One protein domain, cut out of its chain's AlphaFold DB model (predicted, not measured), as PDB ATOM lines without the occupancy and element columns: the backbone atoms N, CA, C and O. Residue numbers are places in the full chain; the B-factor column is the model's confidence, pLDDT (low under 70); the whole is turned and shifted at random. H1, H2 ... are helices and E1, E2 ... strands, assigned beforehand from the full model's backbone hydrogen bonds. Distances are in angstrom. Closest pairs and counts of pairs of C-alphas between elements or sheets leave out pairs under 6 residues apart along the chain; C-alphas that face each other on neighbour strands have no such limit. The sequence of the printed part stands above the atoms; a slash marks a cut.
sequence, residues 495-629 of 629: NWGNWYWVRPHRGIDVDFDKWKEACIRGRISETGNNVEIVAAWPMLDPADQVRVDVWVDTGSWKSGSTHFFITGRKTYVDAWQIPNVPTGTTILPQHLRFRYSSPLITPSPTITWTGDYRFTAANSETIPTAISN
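This is residues 495 to 629 of the 629 residues of an uncharacterized protein of Spirosoma agri (UniProt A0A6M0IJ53). Two four-stranded sheets lie face to face as a sandwich, their strands nearly aligned at 18 degrees, with one short helix, H1, at one end. The last stretch, residues 611 to 629, runs over the outside of the second sheet. The 135 printed residues have eight named strands and one helix, in the order E1 H1 E2 E3 E4 E5 E6 E7 E8. Both sheets are antiparallel, E1 E2 E3 E6 and E5 E4 E7 E8; the class is mostly strand, with 54 residues in named elements, under half. The whole is compact, radius of gyration of the C-alphas 14.6 A, spanning 43 by 31 by 30 A.

E4, residues 545 to 552, has E5, 562 to 567, and E7, 592 to 597, as neighbours: N 548 and O 564 are 2.8 A apart, N 549 and O 595 2.8 A. E8, 606 to 610, forms a hairpin with E7; N 594 and O 609 are 2.8 A apart. This sheet is only just strongly twisted, up to 4.2 A off its best plane. In the other sheet, face to face with this one, E2, 519 to 525, and E3, 530 to 536, form a hairpin, with N 523 and O 532 2.8 A apart. Edge strands are E1, 499 to 502, N 502 to O 522 2.7 A, and E6, 572 to 577, N 574 to O 533 3.0 A. H1, 512 to 516, is on neither sheet; 0 of 1 O i to N i+4 and 1 of 2 O i to N i+3 pairs are within hydrogen-bond range.

E1 begins at C-alpha 499 (186.194, 178.878, 93.632); E8 ends at C-alpha 610 (182.323, 165.324, 84.547). E4 is 23.2 A long, E2 20.6 A, E3 20.4 A.

The printed part has no cut. E6 to E7 is a long link. Mean pLDDT of the printed part is 70.3; 63 residues are under 70, among them 495 to 519.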
ATOM      1  N   ASN A 495     191.637 178.487 103.638       34.69
ATOM      2  CA  ASN A 495     192.077 179.765 103.082       34.69
ATOM      3  C   ASN A 495     191.100 180.271 102.020       34.69
ATOM      4  O   ASN A 495     190.767 179.564 101.068       34.69
ATOM      5  N   TRP A 496     190.656 181.511 102.206       37.44
ATOM      6  CA  TRP A 496     189.819 182.215 101.251       37.44
ATOM      7  C   TRP A 496     190.582 182.422  99.942       37.44
ATOM      8  O   TRP A 496     191.647 183.035  99.912       37.44
ATOM      9  N   GLY A 497     189.995 181.907  98.872       45.34
ATOM     10  CA  GLY A 497     190.333 182.153  97.479       45.34
ATOM     11  C   GLY A 497     189.048 182.054  96.663       45.34
ATOM     12  O   GLY A 497     188.004 181.672  97.196       45.34
ATOM     13  N   ASN A 498     189.101 182.414  95.392       50.72
ATOM     14  CA  ASN A 498     187.973 182.208  94.495       50.72
ATOM     15  C   ASN A 498     187.774 180.698  94.223       50.72
ATOM     16  O   ASN A 498     188.727 179.918  94.314       50.72
ATOM     17  N   TRP A 499     186.554 180.281  93.874       56.50
ATOM     18  CA  TRP A 499     186.194 178.878  93.632       56.50
ATOM     19  C   TRP A 499     185.363 178.726  92.353       56.50
ATOM     20  O   TRP A 499     184.528 179.575  92.050       56.50
ATOM     21  N   TYR A 500     185.536 177.601  91.659       57.88
ATOM     22  CA  TYR A 500     184.658 177.127  90.593       57.88
ATOM     23  C   TYR A 500     183.687 176.066  91.116       57.88
ATOM     24  O   TYR A 500     184.045 175.217  91.933       57.88
ATOM     25  N   TRP A 501     182.461 176.070  90.604       60.09
ATOM     26  CA  TRP A 501     181.426 175.116  90.998       60.09
ATOM     27  C   TRP A 501     181.580 173.761  90.305       60.09
ATOM     28  O   TRP A 501     181.690 173.689  89.087       60.09
ATOM     29  N   VAL A 502     181.497 172.680  91.079       67.81
ATOM     30  CA  VAL A 502     181.429 171.295  90.603       67.81
ATOM     31  C   VAL A 502     179.963 170.863  90.567       67.81
ATOM     32  O   VAL A 502     179.332 170.618  91.598       67.81
ATOM     33  N   ARG A 503     179.411 170.777  89.355       64.69
ATOM     34  CA  ARG A 503     178.021 170.418  89.050       64.69
ATOM     35  C   ARG A 503     177.962 169.348  87.955       64.69
ATOM     36  O   ARG A 503     177.784 169.680  86.789       64.69
ATOM     37  N   PRO A 504     178.045 168.062  88.319       60.12
ATOM     38  CA  PRO A 504     177.960 166.948  87.377       60.12
ATOM     39  C   PRO A 504     176.619 166.786  86.642       60.12
ATOM     40  O   PRO A 504     176.564 166.086  85.637       60.12
ATOM     41  N   HIS A 505     175.541 167.447  87.096       58.84
ATOM     42  CA  HIS A 505     174.235 167.446  86.414       58.84
ATOM     43  C   HIS A 505     173.618 168.861  86.298       58.84
ATOM     44  O   HIS A 505     173.715 169.643  87.247       58.84
ATOM     45  N   ARG A 506     172.956 169.161  85.158       41.19
ATOM     46  CA  ARG A 506     172.467 170.495  84.690       41.19
ATOM     47  C   ARG A 506     171.439 171.193  85.574       41.19
ATOM     48  O   ARG A 506     171.220 172.390  85.468       41.19
ATOM     49  N   GLY A 507     170.787 170.423  86.418       40.34
ATOM     50  CA  GLY A 507     169.486 170.777  86.950       40.34
ATOM     51  C   GLY A 507     168.622 169.536  86.838       40.34
ATOM     52  O   GLY A 507     168.780 168.717  85.924       40.34
ATOM     53  N   ILE A 508     167.809 169.328  87.854       36.38
ATOM     54  CA  ILE A 508     166.968 168.150  87.949       36.38
ATOM     55  C   ILE A 508     165.771 168.417  87.037       36.38
ATOM     56  O   ILE A 508     164.984 169.323  87.297       36.38
ATOM     57  N   ASP A 509     165.682 167.673  85.929       31.28
ATOM     58  CA  ASP A 509     164.357 167.467  85.345       31.28
ATOM     59  C   ASP A 509     163.555 166.729  86.394       31.28
ATOM     60  O   ASP A 509     164.067 165.794  87.017       31.28
ATOM     61  N   VAL A 510     162.286 167.090  86.497       33.09
ATOM     62  CA  VAL A 510     161.258 166.360  87.239       33.09
ATOM     63  C   VAL A 510     160.911 165.057  86.500       33.09
ATOM     64  O   VAL A 510     159.748 164.738  86.268       33.09
ATOM     65  N   ASP A 511     161.929 164.328  86.050       36.31
ATOM     66  CA  ASP A 511     161.790 163.038  85.405       36.31
ATOM     67  C   ASP A 511     162.142 161.958  86.423       36.31
ATOM     68  O   ASP A 511     163.206 161.999  87.045       36.31
ATOM     69  N   PHE A 512     161.239 160.995  86.596       38.06
ATOM     70  CA  PHE A 512     161.341 159.888  87.548       38.06
ATOM     71  C   PHE A 512     162.655 159.104  87.403       38.06
ATOM     72  O   PHE A 512     163.127 158.496  88.366       38.06
ATOM     73  N   ASP A 513     163.271 159.134  86.223       42.38
ATOM     74  CA  ASP A 513     164.534 158.452  85.953       42.38
ATOM     75  C   ASP A 513     165.760 159.141  86.576       42.38
ATOM     76  O   ASP A 513     166.684 158.442  86.997       42.38
ATOM     77  N   LYS A 514     165.754 160.469  86.775       48.38
ATOM     78  CA  LYS A 514     166.873 161.191  87.425       48.38
ATOM     79  C   LYS A 514     167.012 160.890  88.924       48.38
ATOM     80  O   LYS A 514     168.052 161.140  89.523       48.38
ATOM     81  N   TRP A 515     165.994 160.280  89.531       51.09
ATOM     82  CA  TRP A 515     165.991 159.828  90.930       51.09
ATOM     83  C   TRP A 515     166.836 158.559  91.131       51.09
ATOM     84  O   TRP A 515     167.154 158.172  92.259       51.09
ATOM     85  N   LYS A 516     167.217 157.909  90.024       56.62
ATOM     86  CA  LYS A 516     168.037 156.694  89.978       56.62
ATOM     87  C   LYS A 516     169.529 156.999  89.794       56.62
ATOM     88  O   LYS A 516     170.291 156.120  89.379       56.62
ATOM     89  N   GLU A 517     169.950 158.220  90.111       64.75
ATOM     90  CA  GLU A 517     171.322 158.714  89.996       64.75
ATOM     91  C   GLU A 517     171.791 159.355  91.314       64.75
ATOM     92  O   GLU A 517     170.985 159.827  92.117       64.75
ATOM     93  N   ALA A 518     173.106 159.362  91.558       68.38
ATOM     94  CA  ALA A 518     173.683 159.940  92.768       68.38
ATOM     95  C   ALA A 518     173.641 161.474  92.724       68.38
ATOM     96  O   ALA A 518     174.050 162.080  91.741       68.38
ATOM     97  N   CYS A 519     173.254 162.142  93.807       66.94
ATOM     98  CA  CYS A 519     173.387 163.594  93.890       66.94
ATOM     99  C   CYS A 519     174.811 163.934  94.333       66.94
ATOM    100  O   CYS A 519     175.141 163.749  95.500       66.94
ATOM    101  N   ILE A 520     175.651 164.432  93.422       72.50
ATOM    102  CA  ILE A 520     177.029 164.863  93.708       72.50
ATOM    103  C   ILE A 520     177.159 166.343  93.357       72.50
ATOM    104  O   ILE A 520     176.720 166.785  92.291       72.50
ATOM    105  N   ARG A 521     177.755 167.120  94.257       68.38
ATOM    106  CA  ARG A 521     177.958 168.562  94.108       68.38
ATOM    107  C   ARG A 521     179.223 168.988  94.842       68.38
ATOM    108  O   ARG A 521     179.607 168.347  95.811       68.38
ATOM    109  N   GLY A 522     179.861 170.075  94.427       67.25
ATOM    110  CA  GLY A 522     181.040 170.577  95.126       67.25
ATOM    111  C   GLY A 522     181.578 171.903  94.616       67.25
ATOM    112  O   GLY A 522     180.975 172.561  93.772       67.25
ATOM    113  N   ARG A 523     182.756 172.276  95.099       67.81
ATOM    114  CA  ARG A 523     183.539 173.403  94.597       67.81
ATOM    115  C   ARG A 523     185.012 173.026  94.502       67.81
ATOM    116  O   ARG A 523     185.490 172.191  95.264       67.81
ATOM    117  N   ILE A 524     185.724 173.642  93.571       70.56
ATOM    118  CA  ILE A 524     187.173 173.511  93.401       70.56
ATOM    119  C   ILE A 524     187.817 174.897  93.421       70.56
ATOM    120  O   ILE A 524     187.293 175.827  92.819       70.56
ATOM    121  N   SER A 525     188.914 175.074  94.153       64.12
ATOM    122  CA  SER A 525     189.576 176.380  94.274       64.12
ATOM    123  C   SER A 525     190.093 176.847  92.910       64.12
ATOM    124  O   SER A 525     190.608 176.016  92.168       64.12
ATOM    125  N   GLU A 526     190.071 178.148  92.604       62.53
ATOM    126  CA  GLU A 526     190.659 178.700  91.366       62.53
ATOM    127  C   GLU A 526     192.157 178.408  91.248       62.53
ATOM    128  O   GLU A 526     192.677 178.182  90.159       62.53
ATOM    129  N   THR A 527     192.854 178.316  92.385       61.47
ATOM    130  CA  THR A 527     194.253 177.870  92.452       61.47
ATOM    131  C   THR A 527     194.409 176.348  92.279       61.47
ATOM    132  O   THR A 527     195.474 175.797  92.543       61.47
ATOM    133  N   GLY A 528     193.340 175.660  91.871       59.88
ATOM    134  CA  GLY A 528     193.329 174.372  91.183       59.88
ATOM    135  C   GLY A 528     193.397 173.110  92.031       59.88
ATOM    136  O   GLY A 528     193.083 172.048  91.512       59.88
ATOM    137  N   ASN A 529     193.770 173.172  93.311       70.38
ATOM    138  CA  ASN A 529     194.129 171.934  94.011       70.38
ATOM    139  C   ASN A 529     193.145 171.497  95.090       70.38
ATOM    140  O   ASN A 529     193.125 170.314  95.398       70.38
ATOM    141  N   ASN A 530     192.340 172.384  95.671       73.25
ATOM    142  CA  ASN A 530     191.413 171.992  96.734       73.25
ATOM    143  C   ASN A 530     190.036 171.712  96.153       73.25
ATOM    144  O   ASN A 530     189.488 172.567  95.464       73.25
ATOM    145  N   VAL A 531     189.478 170.548  96.463       72.62
ATOM    146  CA  VAL A 531     188.124 170.146  96.092       72.62
ATOM    147  C   VAL A 531     187.322 169.934  97.365       72.62
ATOM    148  O   VAL A 531     187.809 169.329  98.317       72.62
ATOM    149  N   GLU A 532     186.086 170.411  97.378       70.06
ATOM    150  CA  GLU A 532     185.107 170.139  98.425       70.06
ATOM    151  C   GLU A 532     183.863 169.546  97.782       70.06
ATOM    152  O   GLU A 532     183.352 170.120  96.822       70.06
ATOM    153  N   ILE A 533     183.382 168.407  98.279       68.94
ATOM    154  CA  ILE A 533     182.230 167.699  97.717       68.94
ATOM    155  C   ILE A 533     181.238 167.317  98.801       68.94
ATOM    156  O   ILE A 533     181.590 166.889  99.898       68.94
ATOM    157  N   VAL A 534     179.971 167.409  98.416       64.56
ATOM    158  CA  VAL A 534     178.837 166.793  99.083       64.56
ATOM    159  C   VAL A 534     178.220 165.779  98.138       64.56
ATOM    160  O   VAL A 534     178.002 166.063  96.957       64.56
ATOM    161  N   ALA A 535     177.906 164.602  98.664       68.12
ATOM    162  CA  ALA A 535     177.162 163.603  97.924       68.12
ATOM    163  C   ALA A 535     176.073 162.950  98.779       68.12
ATOM    164  O   ALA A 535     176.236 162.768  99.980       68.12
ATOM    165  N   ALA A 536     174.955 162.586  98.163       64.88
ATOM    166  CA  ALA A 536     173.897 161.805  98.795       64.88
ATOM    167  C   ALA A 536     173.101 161.054  97.732       64.88
ATOM    168  O   ALA A 536     173.059 161.455  96.570       64.88
ATOM    169  N   TRP A 537     172.430 159.981  98.139       65.06
ATOM    170  CA  TRP A 537     171.513 159.270  97.260       65.06
ATOM    171  C   TRP A 537     170.310 158.754  98.053       65.06
ATOM    172  O   TRP A 537     170.366 157.700  98.687       65.06
ATOM    173  N   PRO A 538     169.216 159.530  98.067       51.41
ATOM    174  CA  PRO A 538     168.086 159.274  98.964       51.41
ATOM    175  C   PRO A 538     167.271 158.023  98.617       51.41
ATOM    176  O   PRO A 538     166.698 157.394  99.501       51.41
ATOM    177  N   MET A 539     167.241 157.652  97.332       52.88
ATOM    178  CA  MET A 539     166.499 156.492  96.828       52.88
ATOM    179  C   MET A 539     167.195 155.149  97.079       52.88
ATOM    180  O   MET A 539     166.579 154.110  96.867       52.88
ATOM    181  N   LEU A 540     168.458 155.157  97.512       56.69
ATOM    182  CA  LEU A 540     169.140 153.942  97.951       56.69
ATOM    183  C   LEU A 540     168.589 153.479  99.299       56.69
ATOM    184  O   LEU A 540     168.274 154.299 100.173       56.69
ATOM    185  N   ASP A 541     168.537 152.165  99.503       57.62
ATOM    186  CA  ASP A 541     168.186 151.638 100.812       57.62
ATOM    187  C   ASP A 541     169.285 151.972 101.835       57.62
ATOM    188  O   ASP A 541     170.463 152.038 101.487       57.62
ATOM    189  N   PRO A 542     168.958 152.164 103.128       54.56
ATOM    190  CA  PRO A 542     169.946 152.550 104.144       54.56
ATOM    191  C   PRO A 542     171.124 151.576 104.308       54.56
ATOM    192  O   PRO A 542     172.158 151.938 104.870       54.56
ATOM    193  N   ALA A 543     170.943 150.323 103.881       65.81
ATOM    194  CA  ALA A 543     171.972 149.289 103.894       65.81
ATOM    195  C   ALA A 543     172.867 149.317 102.642       65.81
ATOM    196  O   ALA A 543     173.955 148.739 102.675       65.81
ATOM    197  N   ASP A 544     172.433 149.986 101.573       67.31
ATOM    198  CA  ASP A 544     173.172 150.064 100.323       67.31
ATOM    199  C   ASP A 544     174.315 151.068 100.432       67.31
ATOM    200  O   ASP A 544     174.205 152.151 101.019       67.31
ATOM    201  N   GLN A 545     175.432 150.701  99.814       83.00
ATOM    202  CA  GLN A 545     176.612 151.535  99.718       83.00
ATOM    203  C   GLN A 545     177.107 151.531  98.274       83.00
ATOM    204  O   GLN A 545     177.440 150.483  97.722       83.00
ATOM    205  N   VAL A 546     177.178 152.715  97.674       81.88
ATOM    206  CA  VAL A 546     177.694 152.911  96.319       81.88
ATOM    207  C   VAL A 546     179.047 153.599  96.398       81.88
ATOM    208  O   VAL A 546     179.181 154.667  96.993       81.88
ATOM    209  N   ARG A 547     180.058 152.986  95.785       90.25
ATOM    210  CA  ARG A 547     181.374 153.598  95.595       90.25
ATOM    211  C   ARG A 547     181.321 154.579  94.428       90.25
ATOM    212  O   ARG A 547     180.858 154.217  93.348       90.25
ATOM    213  N   VAL A 548     181.834 155.783  94.649       87.06
ATOM    214  CA  VAL A 548     182.069 156.788  93.615       87.06
ATOM    215  C   VAL A 548     183.572 156.986  93.473       87.06
ATOM    216  O   VAL A 548     184.227 157.445  94.409       87.06
ATOM    217  N   ASP A 549     184.118 156.634  92.315       90.25
ATOM    218  CA  ASP A 549     185.512 156.895  91.966       90.25
ATOM    219  C   ASP A 549     185.654 158.302  91.380       90.25
ATOM    220  O   ASP A 549     184.847 158.728  90.549       90.25
ATOM    221  N   VAL A 550     186.695 159.017  91.808       88.81
ATOM    222  CA  VAL A 550     186.967 160.406  91.430       88.81
ATOM    223  C   VAL A 550     188.392 160.551  90.923       88.81
ATOM    224  O   VAL A 550     189.338 160.101  91.568       88.81
ATOM    225  N   TRP A 551     188.565 161.202  89.777       91.25
ATOM    226  CA  TRP A 551     189.880 161.584  89.257       91.25
ATOM    227  C   TRP A 551     189.792 162.879  88.451       91.25
ATOM    228  O   TRP A 551     188.705 163.378  88.160       91.25
ATOM    229  N   VAL A 552     190.951 163.429  88.106       90.50
ATOM    230  CA  VAL A 552     191.087 164.575  87.210       90.50
ATOM    231  C   VAL A 552     191.675 164.100  85.893       90.50
ATOM    232  O   VAL A 552     192.660 163.365  85.883       90.50
ATOM    233  N   ASP A 553     191.094 164.556  84.792       91.00
ATOM    234  CA  ASP A 553     191.625 164.400  83.446       91.00
ATOM    235  C   ASP A 553     191.526 165.732  82.690       91.00
ATOM    236  O   ASP A 553     190.434 166.184  82.327       91.00
ATOM    237  N   THR A 554     192.679 166.367  82.460       86.88
ATOM    238  CA  THR A 554     192.807 167.607  81.674       86.88
ATOM    239  C   THR A 554     193.070 167.337  80.189       86.88
ATOM    240  O   THR A 554     193.315 168.269  79.427       86.88
ATOM    241  N   GLY A 555     193.113 166.069  79.766       85.56
ATOM    242  CA  GLY A 555     193.559 165.625  78.443       85.56
ATOM    243  C   GLY A 555     195.084 165.557  78.298       85.56
ATOM    244  O   GLY A 555     195.601 164.642  77.662       85.56
ATOM    245  N   SER A 556     195.817 166.488  78.915       86.69
ATOM    246  CA  SER A 556     197.289 166.502  78.958       86.69
ATOM    247  C   SER A 556     197.878 165.803  80.186       86.69
ATOM    248  O   SER A 556     199.036 165.390  80.168       86.69
ATOM    249  N   TRP A 557     197.096 165.673  81.255       88.81
ATOM    250  CA  TRP A 557     197.502 165.058  82.510       88.81
ATOM    251  C   TRP A 557     196.298 164.393  83.184       88.81
ATOM    252  O   TRP A 557     195.185 164.921  83.156       88.81
ATOM    253  N   LYS A 558     196.545 163.239  83.815       90.56
ATOM    254  CA  LYS A 558     195.568 162.528  84.642       90.56
ATOM    255  C   LYS A 558     196.093 162.376  86.061       90.56
ATOM    256  O   LYS A 558     197.239 161.967  86.252       90.56
ATOM    257  N   SER A 559     195.246 162.654  87.047       88.81
ATOM    258  CA  SER A 559     195.545 162.307  88.434       88.81
ATOM    259  C   SER A 559     195.404 160.798  88.648       88.81
ATOM    260  O   SER A 559     194.715 160.112  87.890       88.81
ATOM    261  N   GLY A 560     195.984 160.275  89.731       86.31
ATOM    262  CA  GLY A 560     195.514 158.996  90.267       86.31
ATOM    263  C   GLY A 560     194.054 159.111  90.728       86.31
ATOM    264  O   GLY A 560     193.566 160.220  90.978       86.31
ATOM    265  N   SER A 561     193.348 157.984  90.816       84.81
ATOM    266  CA  SER A 561     191.963 157.970  91.297       84.81
ATOM    267  C   SER A 561     191.887 157.904  92.826       84.81
ATOM    268  O   SER A 561     192.715 157.276  93.487       84.81
ATOM    269  N   THR A 562     190.881 158.559  93.396       87.12
ATOM    270  CA  THR A 562     190.424 158.379  94.779       87.12
ATOM    271  C   THR A 562     188.971 157.904  94.764       87.12
ATOM    272  O   THR A 562     188.369 157.799  93.696       87.12
ATOM    273  N   HIS A 563     188.395 157.587  95.919       86.94
ATOM    274  CA  HIS A 563     186.993 157.200  95.996       86.94
ATOM    275  C   HIS A 563     186.340 157.642  97.297       86.94
ATOM    276  O   HIS A 563     186.993 157.799  98.326       86.94
ATOM    277  N   PHE A 564     185.021 157.758  97.236       84.44
ATOM    278  CA  PHE A 564     184.168 157.885  98.403       84.44
ATOM    279  C   PHE A 564     182.970 156.953  98.309       84.44
ATOM    280  O   PHE A 564     182.698 156.362  97.264       84.44
ATOM    281  N   PHE A 565     182.251 156.807  99.416       83.81
ATOM    282  CA  PHE A 565     181.064 155.970  99.476       83.81
ATOM    283  C   PHE A 565     179.833 156.808  99.791       83.81
ATOM    284  O   PHE A 565     179.802 157.537 100.780       83.81
ATOM    285  N   ILE A 566     178.797 156.645  98.973       72.88
ATOM    286  CA  ILE A 566     177.454 157.120  99.273       72.88
ATOM    287  C   ILE A 566     176.709 155.969  99.934       72.88
ATOM    288  O   ILE A 566     176.460 154.940  99.308       72.88
ATOM    289  N   THR A 567     176.362 156.136 101.203       73.88
ATOM    290  CA  THR A 567     175.434 155.234 101.889       73.88
ATOM    291  C   THR A 567     174.018 155.753 101.702       73.88
ATOM    292  O   THR A 567     173.790 156.962 101.790       73.88
ATOM    293  N   GLY A 568     173.070 154.850 101.447       58.28
ATOM    294  CA  GLY A 568     171.683 155.240 101.253       58.28
ATOM    295  C   GLY A 568     171.153 156.070 102.414       58.28
ATOM    296  O   GLY A 568     171.426 155.795 103.585       58.28
ATOM    297  N   ARG A 569     170.437 157.140 102.057       50.31
ATOM    298  CA  ARG A 569     169.855 158.123 102.986       50.31
ATOM    299  C   ARG A 569     170.858 158.829 103.906       50.31
ATOM    300  O   ARG A 569     170.438 159.449 104.868       50.31
ATOM    301  N   LYS A 570     172.163 158.808 103.606       56.50
ATOM    302  CA  LYS A 570     173.184 159.576 104.340       56.50
ATOM    303  C   LYS A 570     173.880 160.596 103.450       56.50
ATOM    304  O   LYS A 570     174.099 160.357 102.263       56.50
ATOM    305  N   THR A 571     174.284 161.713 104.052       54.16
ATOM    306  CA  THR A 571     175.168 162.692 103.413       54.16
ATOM    307  C   THR A 571     176.624 162.268 103.566       54.16
ATOM    308  O   THR A 571     177.104 162.047 104.677       54.16
ATOM    309  N   TYR A 572     177.341 162.222 102.452       64.31
ATOM    310  CA  TYR A 572     178.793 162.267 102.414       64.31
ATOM    311  C   TYR A 572     179.241 163.721 102.256       64.31
ATOM    312  O   TYR A 572     178.698 164.454 101.428       64.31
ATOM    313  N   VAL A 573     180.222 164.131 103.052       59.84
ATOM    314  CA  VAL A 573     180.862 165.446 102.966       59.84
ATOM    315  C   VAL A 573     182.348 165.233 103.152       59.84
ATOM    316  O   VAL A 573     182.757 164.626 104.142       59.84
ATOM    317  N   ASP A 574     183.145 165.735 102.221       64.69
ATOM    318  CA  ASP A 574     184.595 165.669 102.319       64.69
ATOM    319  C   ASP A 574     185.231 166.788 101.512       64.69
ATOM    320  O   ASP A 574     184.616 167.393 100.631       64.69
ATOM    321  N   ALA A 575     186.485 167.067 101.821       69.81
ATOM    322  CA  ALA A 575     187.246 168.038 101.092       69.81
ATOM    323  C   ALA A 575     188.736 167.709 101.150       69.81
ATOM    324  O   ALA A 575     189.342 167.681 102.225       69.81
ATOM    325  N   TRP A 576     189.341 167.546  99.981       68.56
ATOM    326  CA  TRP A 576     190.708 167.068  99.812       68.56
ATOM    327  C   TRP A 576     191.497 167.970  98.869       68.56
ATOM    328  O   TRP A 576     190.938 168.803  98.152       68.56
ATOM    329  N   GLN A 577     192.812 167.779  98.856       77.19
ATOM    330  CA  GLN A 577     193.684 168.385  97.865       77.19
ATOM    331  C   GLN A 577     194.063 167.346  96.806       77.19
ATOM    332  O   GLN A 577     194.464 166.235  97.146       77.19
ATOM    333  N   ILE A 578     193.951 167.692  95.525       79.62
ATOM    334  CA  ILE A 578     194.412 166.860  94.414       79.62
ATOM    335  C   ILE A 578     195.947 166.792  94.486       79.62
ATOM    336  O   ILE A 578     196.605 167.837  94.427       79.62
ATOM    337  N   PRO A 579     196.544 165.599  94.646       78.50
ATOM    338  CA  PRO A 579     197.987 165.473  94.779       78.50
ATOM    339  C   PRO A 579     198.689 165.568  93.420       78.50
ATOM    340  O   PRO A 579     198.115 165.243  92.381       78.50
ATOM    341  N   ASN A 580     199.970 165.946  93.445       80.56
ATOM    342  CA  ASN A 580     200.887 165.887  92.299       80.56
ATOM    343  C   ASN A 580     200.412 166.643  91.043       80.56
ATOM    344  O   ASN A 580     200.715 166.232  89.922       80.56
ATOM    345  N   VAL A 581     199.679 167.746  91.221       83.75
ATOM    346  CA  VAL A 581     199.266 168.620  90.116       83.75
ATOM    347  C   VAL A 581     200.506 169.298  89.520       83.75
ATOM    348  O   VAL A 581     201.230 169.971  90.262       83.75
ATOM    349  N   PRO A 582     200.787 169.138  88.210       86.44
ATOM    350  CA  PRO A 582     201.945 169.767  87.589       86.44
ATOM    351  C   PRO A 582     201.897 171.292  87.706       86.44
ATOM    352  O   PRO A 582     200.833 171.907  87.616       86.44
ATOM    353  N   THR A 583     203.059 171.918  87.884       81.38
ATOM    354  CA  THR A 583     203.166 173.380  87.952       81.38
ATOM    355  C   THR A 583     202.599 174.020  86.683       81.38
ATOM    356  O   THR A 583     202.974 173.645  85.576       81.38
ATOM    357  N   GLY A 584     201.705 175.000  86.845       76.62
ATOM    358  CA  GLY A 584     201.042 175.696  85.735       76.62
ATOM    359  C   GLY A 584     199.754 175.032  85.233       76.62
ATOM    360  O   GLY A 584     199.054 175.627  84.416       76.62
ATOM    361  N   THR A 585     199.392 173.847  85.734       79.94
ATOM    362  CA  THR A 585     198.115 173.200  85.400       79.94
ATOM    363  C   THR A 585     196.968 173.850  86.169       79.94
ATOM    364  O   THR A 585     196.953 173.847  87.397       79.94
ATOM    365  N   THR A 586     195.975 174.370  85.443       78.31
ATOM    366  CA  THR A 586     194.715 174.853  86.028       78.31
ATOM    367  C   THR A 586     193.669 173.747  85.958       78.31
ATOM    368  O   THR A 586     193.363 173.234  84.879       78.31
ATOM    369  N   ILE A 587     193.118 173.367  87.109       80.19
ATOM    370  CA  ILE A 587     192.054 172.365  87.184       80.19
ATOM    371  C   ILE A 587     190.716 173.091  87.245       80.19
ATOM    372  O   ILE A 587     190.482 173.914  88.125       80.19
ATOM    373  N   LEU A 588     189.849 172.768  86.290       80.94
ATOM    374  CA  LEU A 588     188.507 173.310  86.169       80.94
ATOM    375  C   LEU A 588     187.483 172.192  86.410       80.94
ATOM    376  O   LEU A 588     187.823 171.013  86.258       80.94
ATOM    377  N   PRO A 589     186.225 172.523  86.745       76.12
ATOM    378  CA  PRO A 589     185.177 171.533  86.977       76.12
ATOM    379  C   PRO A 589     185.016 170.508  85.847       76.12
ATOM    380  O   PRO A 589     184.858 169.321  86.131       76.12
ATOM    381  N   GLN A 590     185.165 170.904  84.575       76.81
ATOM    382  CA  GLN A 590     185.076 169.967  83.447       76.81
ATOM    383  C   GLN A 590     186.173 168.891  83.424       76.81
ATOM    384  O   GLN A 590     186.042 167.896  82.713       76.81
ATOM    385  N   HIS A 591     187.259 169.063  84.181       87.25
ATOM    386  CA  HIS A 591     188.347 168.087  84.276       87.25
ATOM    387  C   HIS A 591     188.085 167.017  85.341       87.25
ATOM    388  O   HIS A 591     188.684 165.949  85.283       87.25
ATOM    389  N   LEU A 592     187.194 167.265  86.304       87.62
ATOM    390  CA  LEU A 592     186.828 166.263  87.305       87.62
ATOM    391  C   LEU A 592     185.985 165.158  86.665       87.62
ATOM    392  O   LEU A 592     185.226 165.412  85.729       87.62
ATOM    393  N   ARG A 593     186.123 163.934  87.169       90.94
ATOM    394  CA  ARG A 593     185.364 162.751  86.757       90.94
ATOM    395  C   ARG A 593     184.765 162.084  87.984       90.94
ATOM    396  O   ARG A 593     185.462 161.935  88.980       90.94
ATOM    397  N   PHE A 594     183.508 161.667  87.892       89.44
ATOM    398  CA  PHE A 594     182.774 160.939  88.923       89.44
ATOM    399  C   PHE A 594     182.192 159.685  88.302       89.44
ATOM    400  O   PHE A 594     181.334 159.787  87.426       89.44
ATOM    401  N   ARG A 595     182.644 158.509  88.734       89.00
ATOM    402  CA  ARG A 595     182.131 157.237  88.226       89.00
ATOM    403  C   ARG A 595     181.498 156.403  89.317       89.00
ATOM    404  O   ARG A 595     182.100 156.200  90.363       89.00
ATOM    405  N   TYR A 596     180.320 155.868  89.031       88.50
ATOM    406  CA  TYR A 596     179.625 154.923  89.899       88.50
ATOM    407  C   TYR A 596     178.732 153.990  89.074       88.50
ATOM    408  O   TYR A 596     178.441 154.261  87.907       88.50
ATOM    409  N   SER A 597     178.284 152.892  89.680       86.31
ATOM    410  CA  SER A 597     177.278 152.000  89.091       86.31
ATOM    411  C   SER A 597     175.955 152.168  89.822       86.31
ATOM    412  O   SER A 597     175.938 152.172  91.053       86.31
ATOM    413  N   SER A 598     174.853 152.333  89.084       77.94
ATOM    414  CA  SER A 598     173.538 152.534  89.698       77.94
ATOM    415  C   SER A 598     172.878 151.202  90.053       77.94
ATOM    416  O   SER A 598     172.579 150.428  89.140       77.94
ATOM    417  N   PRO A 599     172.618 150.904  91.342       73.12
ATOM    418  CA  PRO A 599     171.902 149.691  91.733       73.12
ATOM    419  C   PRO A 599     170.381 149.817  91.529       73.12
ATOM    420  O   PRO A 599     169.668 148.824  91.625       73.12
ATOM    421  N   LEU A 600     169.881 151.024  91.236       61.91
ATOM    422  CA  LEU A 600     168.453 151.323  91.076       61.91
ATOM    423  C   LEU A 600     167.940 151.125  89.638       61.91
ATOM    424  O   LEU A 600     166.750 151.303  89.374       61.91
ATOM    425  N   ILE A 601     168.826 150.789  88.697       64.38
ATOM    426  CA  ILE A 601     168.509 150.541  87.286       64.38
ATOM    427  C   ILE A 601     168.943 149.114  86.949       64.38
ATOM    428  O   ILE A 601     170.046 148.703  87.303       64.38
ATOM    429  N   THR A 602     168.093 148.366  86.241       67.06
ATOM    430  CA  THR A 602     168.394 146.994  85.809       67.06
ATOM    431  C   THR A 602     168.376 146.913  84.280       67.06
ATOM    432  O   THR A 602     167.334 147.202  83.689       67.06
ATOM    433  N   PRO A 603     169.474 146.485  83.625       76.50
ATOM    434  CA  PRO A 603     170.773 146.121  84.210       76.50
ATOM    435  C   PRO A 603     171.520 147.342  84.775       76.50
ATOM    436  O   PRO A 603     171.355 148.434  84.247       76.50
ATOM    437  N   SER A 604     172.346 147.142  85.814       75.50
ATOM    438  CA  SER A 604     173.078 148.218  86.511       75.50
ATOM    439  C   SER A 604     174.044 148.946  85.567       75.50
ATOM    440  O   SER A 604     175.059 148.362  85.173       75.50
ATOM    441  N   PRO A 605     173.753 150.200  85.168       78.88
ATOM    442  CA  PRO A 605     174.625 150.954  84.289       78.88
ATOM    443  C   PRO A 605     175.761 151.583  85.096       78.88
ATOM    444  O   PRO A 605     175.552 152.097  86.199       78.88
ATOM    445  N   THR A 606     176.961 151.596  84.516       84.69
ATOM    446  CA  THR A 606     178.066 152.435  84.990       84.69
ATOM    447  C   THR A 606     177.981 153.800  84.325       84.69
ATOM    448  O   THR A 606     177.950 153.904  83.098       84.69
ATOM    449  N   ILE A 607     177.961 154.842  85.147       81.19
ATOM    450  CA  ILE A 607     177.797 156.233  84.740       81.19
ATOM    451  C   ILE A 607     179.089 156.975  85.066       81.19
ATOM    452  O   ILE A 607     179.643 156.804  86.150       81.19
ATOM    453  N   THR A 608     179.582 157.779  84.123       85.56
ATOM    454  CA  THR A 608     180.705 158.701  84.328       85.56
ATOM    455  C   THR A 608     180.254 160.114  84.041       85.56
ATOM    456  O   THR A 608     179.943 160.456  82.902       85.56
ATOM    457  N   TRP A 609     180.263 160.949  85.066       83.94
ATOM    458  CA  TRP A 609     180.031 162.371  84.910       83.94
ATOM    459  C   TRP A 609     181.327 163.146  84.954       83.94
ATOM    460  O   TRP A 609     182.297 162.740  85.593       83.94
ATOM    461  N   THR A 610     181.324 164.294  84.295       80.81
ATOM    462  CA  THR A 610     182.323 165.324  84.547       80.81
ATOM    463  C   THR A 610     181.888 166.168  85.748       80.81
ATOM    464  O   THR A 610     180.738 166.105  86.174       80.81
ATOM    465  N   GLY A 611     182.777 166.981  86.315       70.38
ATOM    466  CA  GLY A 611     182.386 167.976  87.317       70.38
ATOM    467  C   GLY A 611     181.593 169.155  86.758       70.38
ATOM    468  O   GLY A 611     181.223 170.031  87.526       70.38
ATOM    469  N   ASP A 612     181.318 169.191  85.457       65.88
ATOM    470  CA  ASP A 612     180.508 170.210  84.798       65.88
ATOM    471  C   ASP A 612     179.626 169.534  83.754       65.88
ATOM    472  O   ASP A 612     180.097 169.163  82.685       65.88
ATOM    473  N   TYR A 613     178.338 169.408  84.055       57.28
ATOM    474  CA  TYR A 613     177.328 168.704  83.263       57.28
ATOM    475  C   TYR A 613     177.292 169.050  81.770       57.28
ATOM    476  O   TYR A 613     176.698 168.312  80.985       57.28
ATOM    477  N   ARG A 614     177.849 170.202  81.373       50.75
ATOM    478  CA  ARG A 614     177.954 170.633  79.974       50.75
ATOM    479  C   ARG A 614     178.933 169.762  79.186       50.75
ATOM    480  O   ARG A 614     178.848 169.698  77.962       50.75
ATOM    481  N   PHE A 615     179.842 169.087  79.881       62.50
ATOM    482  CA  PHE A 615     180.868 168.228  79.319       62.50
ATOM    483  C   PHE A 615     180.531 166.765  79.576       62.50
ATOM    484  O   PHE A 615     180.139 166.372  80.674       62.50
ATOM    485  N   THR A 616     180.734 165.931  78.564       67.25
ATOM    486  CA  THR A 616     180.509 164.491  78.658       67.25
ATOM    487  C   THR A 616     181.820 163.755  78.912       67.25
ATOM    488  O   THR A 616     182.888 164.163  78.456       67.25
ATOM    489  N   ALA A 617     181.737 162.650  79.648       75.50
ATOM    490  CA  ALA A 617     182.821 161.691  79.801       75.50
ATOM    491  C   ALA A 617     182.359 160.331  79.274       75.50
ATOM    492  O   ALA A 617     181.176 159.992  79.337       75.50
ATOM    493  N   ALA A 618     183.288 159.540  78.740       75.94
ATOM    494  CA  ALA A 618     182.954 158.206  78.266       75.94
ATOM    495  C   ALA A 618     182.744 157.258  79.457       75.94
ATOM    496  O   ALA A 618     183.623 157.114  80.310       75.94
ATOM    497  N   ASN A 619     181.631 156.519  79.469       79.56
ATOM    498  CA  ASN A 619     181.391 155.461  80.464       79.56
ATOM    499  C   ASN A 619     182.424 154.320  80.389       79.56
ATOM    500  O   ASN A 619     182.582 153.566  81.344       79.56
ATOM    501  N   SER A 620     183.153 154.223  79.275       80.38
ATOM    502  CA  SER A 620     184.250 153.281  79.043       80.38
ATOM    503  C   SER A 620     185.646 153.849  79.331       80.38
ATOM    504  O   SER A 620     186.624 153.125  79.160       80.38
ATOM    505  N   GLU A 621     185.778 155.116  79.759       81.75
ATOM    506  CA  GLU A 621     187.089 155.712  80.071       81.75
ATOM    507  C   GLU A 621     187.827 154.856  81.114       81.75
ATOM    508  O   GLU A 621     187.219 154.425  82.089       81.75
ATOM    509  N   THR A 622     189.116 154.574  80.942       84.69
ATOM    510  CA  THR A 622     189.871 153.803  81.939       84.69
ATOM    511  C   THR A 622     190.085 154.635  83.201       84.69
ATOM    512  O   THR A 622     190.655 155.723  83.130       84.69
ATOM    513  N   ILE A 623     189.659 154.112  84.356       87.06
ATOM    514  CA  ILE A 623     189.929 154.742  85.655       87.06
ATOM    515  C   ILE A 623     191.447 154.677  85.906       87.06
ATOM    516  O   ILE A 623     192.013 153.581  85.825       87.06
ATOM    517  N   PRO A 624     192.122 155.803  86.205       86.62
ATOM    518  CA  PRO A 624     193.538 155.802  86.561       86.62
ATOM    519  C   PRO A 624     193.821 154.943  87.794       86.62
ATOM    520  O   PRO A 624     192.941 154.734  88.634       86.62
ATOM    521  N   THR A 625     195.066 154.485  87.947       86.19
ATOM    522  CA  THR A 625     195.497 153.751  89.145       86.19
ATOM    523  C   THR A 625     195.150 154.538  90.407       86.19
ATOM    524  O   THR A 625     195.341 155.757  90.461       86.19
ATOM    525  N   ALA A 626     194.611 153.842  91.408       80.31
ATOM    526  CA  ALA A 626     194.263 154.457  92.677       80.31
ATOM    527  C   ALA A 626     195.509 155.059  93.333       80.31
ATOM    528  O   ALA A 626     196.585 154.455  93.318       80.31
ATOM    529  N   ILE A 627     195.353 156.244  93.913       74.38
ATOM    530  CA  ILE A 627     196.387 156.849  94.743       74.38
ATOM    531  C   ILE A 627     196.564 155.920  95.949       74.38
ATOM    532  O   ILE A 627     195.604 155.630  96.665       74.38
ATOM    533  N   SER A 628     197.774 155.386  96.126       54.69
ATOM    534  CA  SER A 628     198.137 154.691  97.360       54.69
ATOM    535  C   SER A 628     198.261 155.757  98.439       54.69
ATOM    536  O   SER A 628     199.062 156.678  98.287       54.69
ATOM    537  N   ASN A 629     197.426 155.665  99.471       43.25
ATOM    538  CA  ASN A 629     197.626 156.446 100.688       43.25
ATOM    539  C   ASN A 629     198.764 155.838 101.499       43.25
ATOM    540  O   ASN A 629     198.731 154.596 101.684       43.25
TER     541      ASN A 629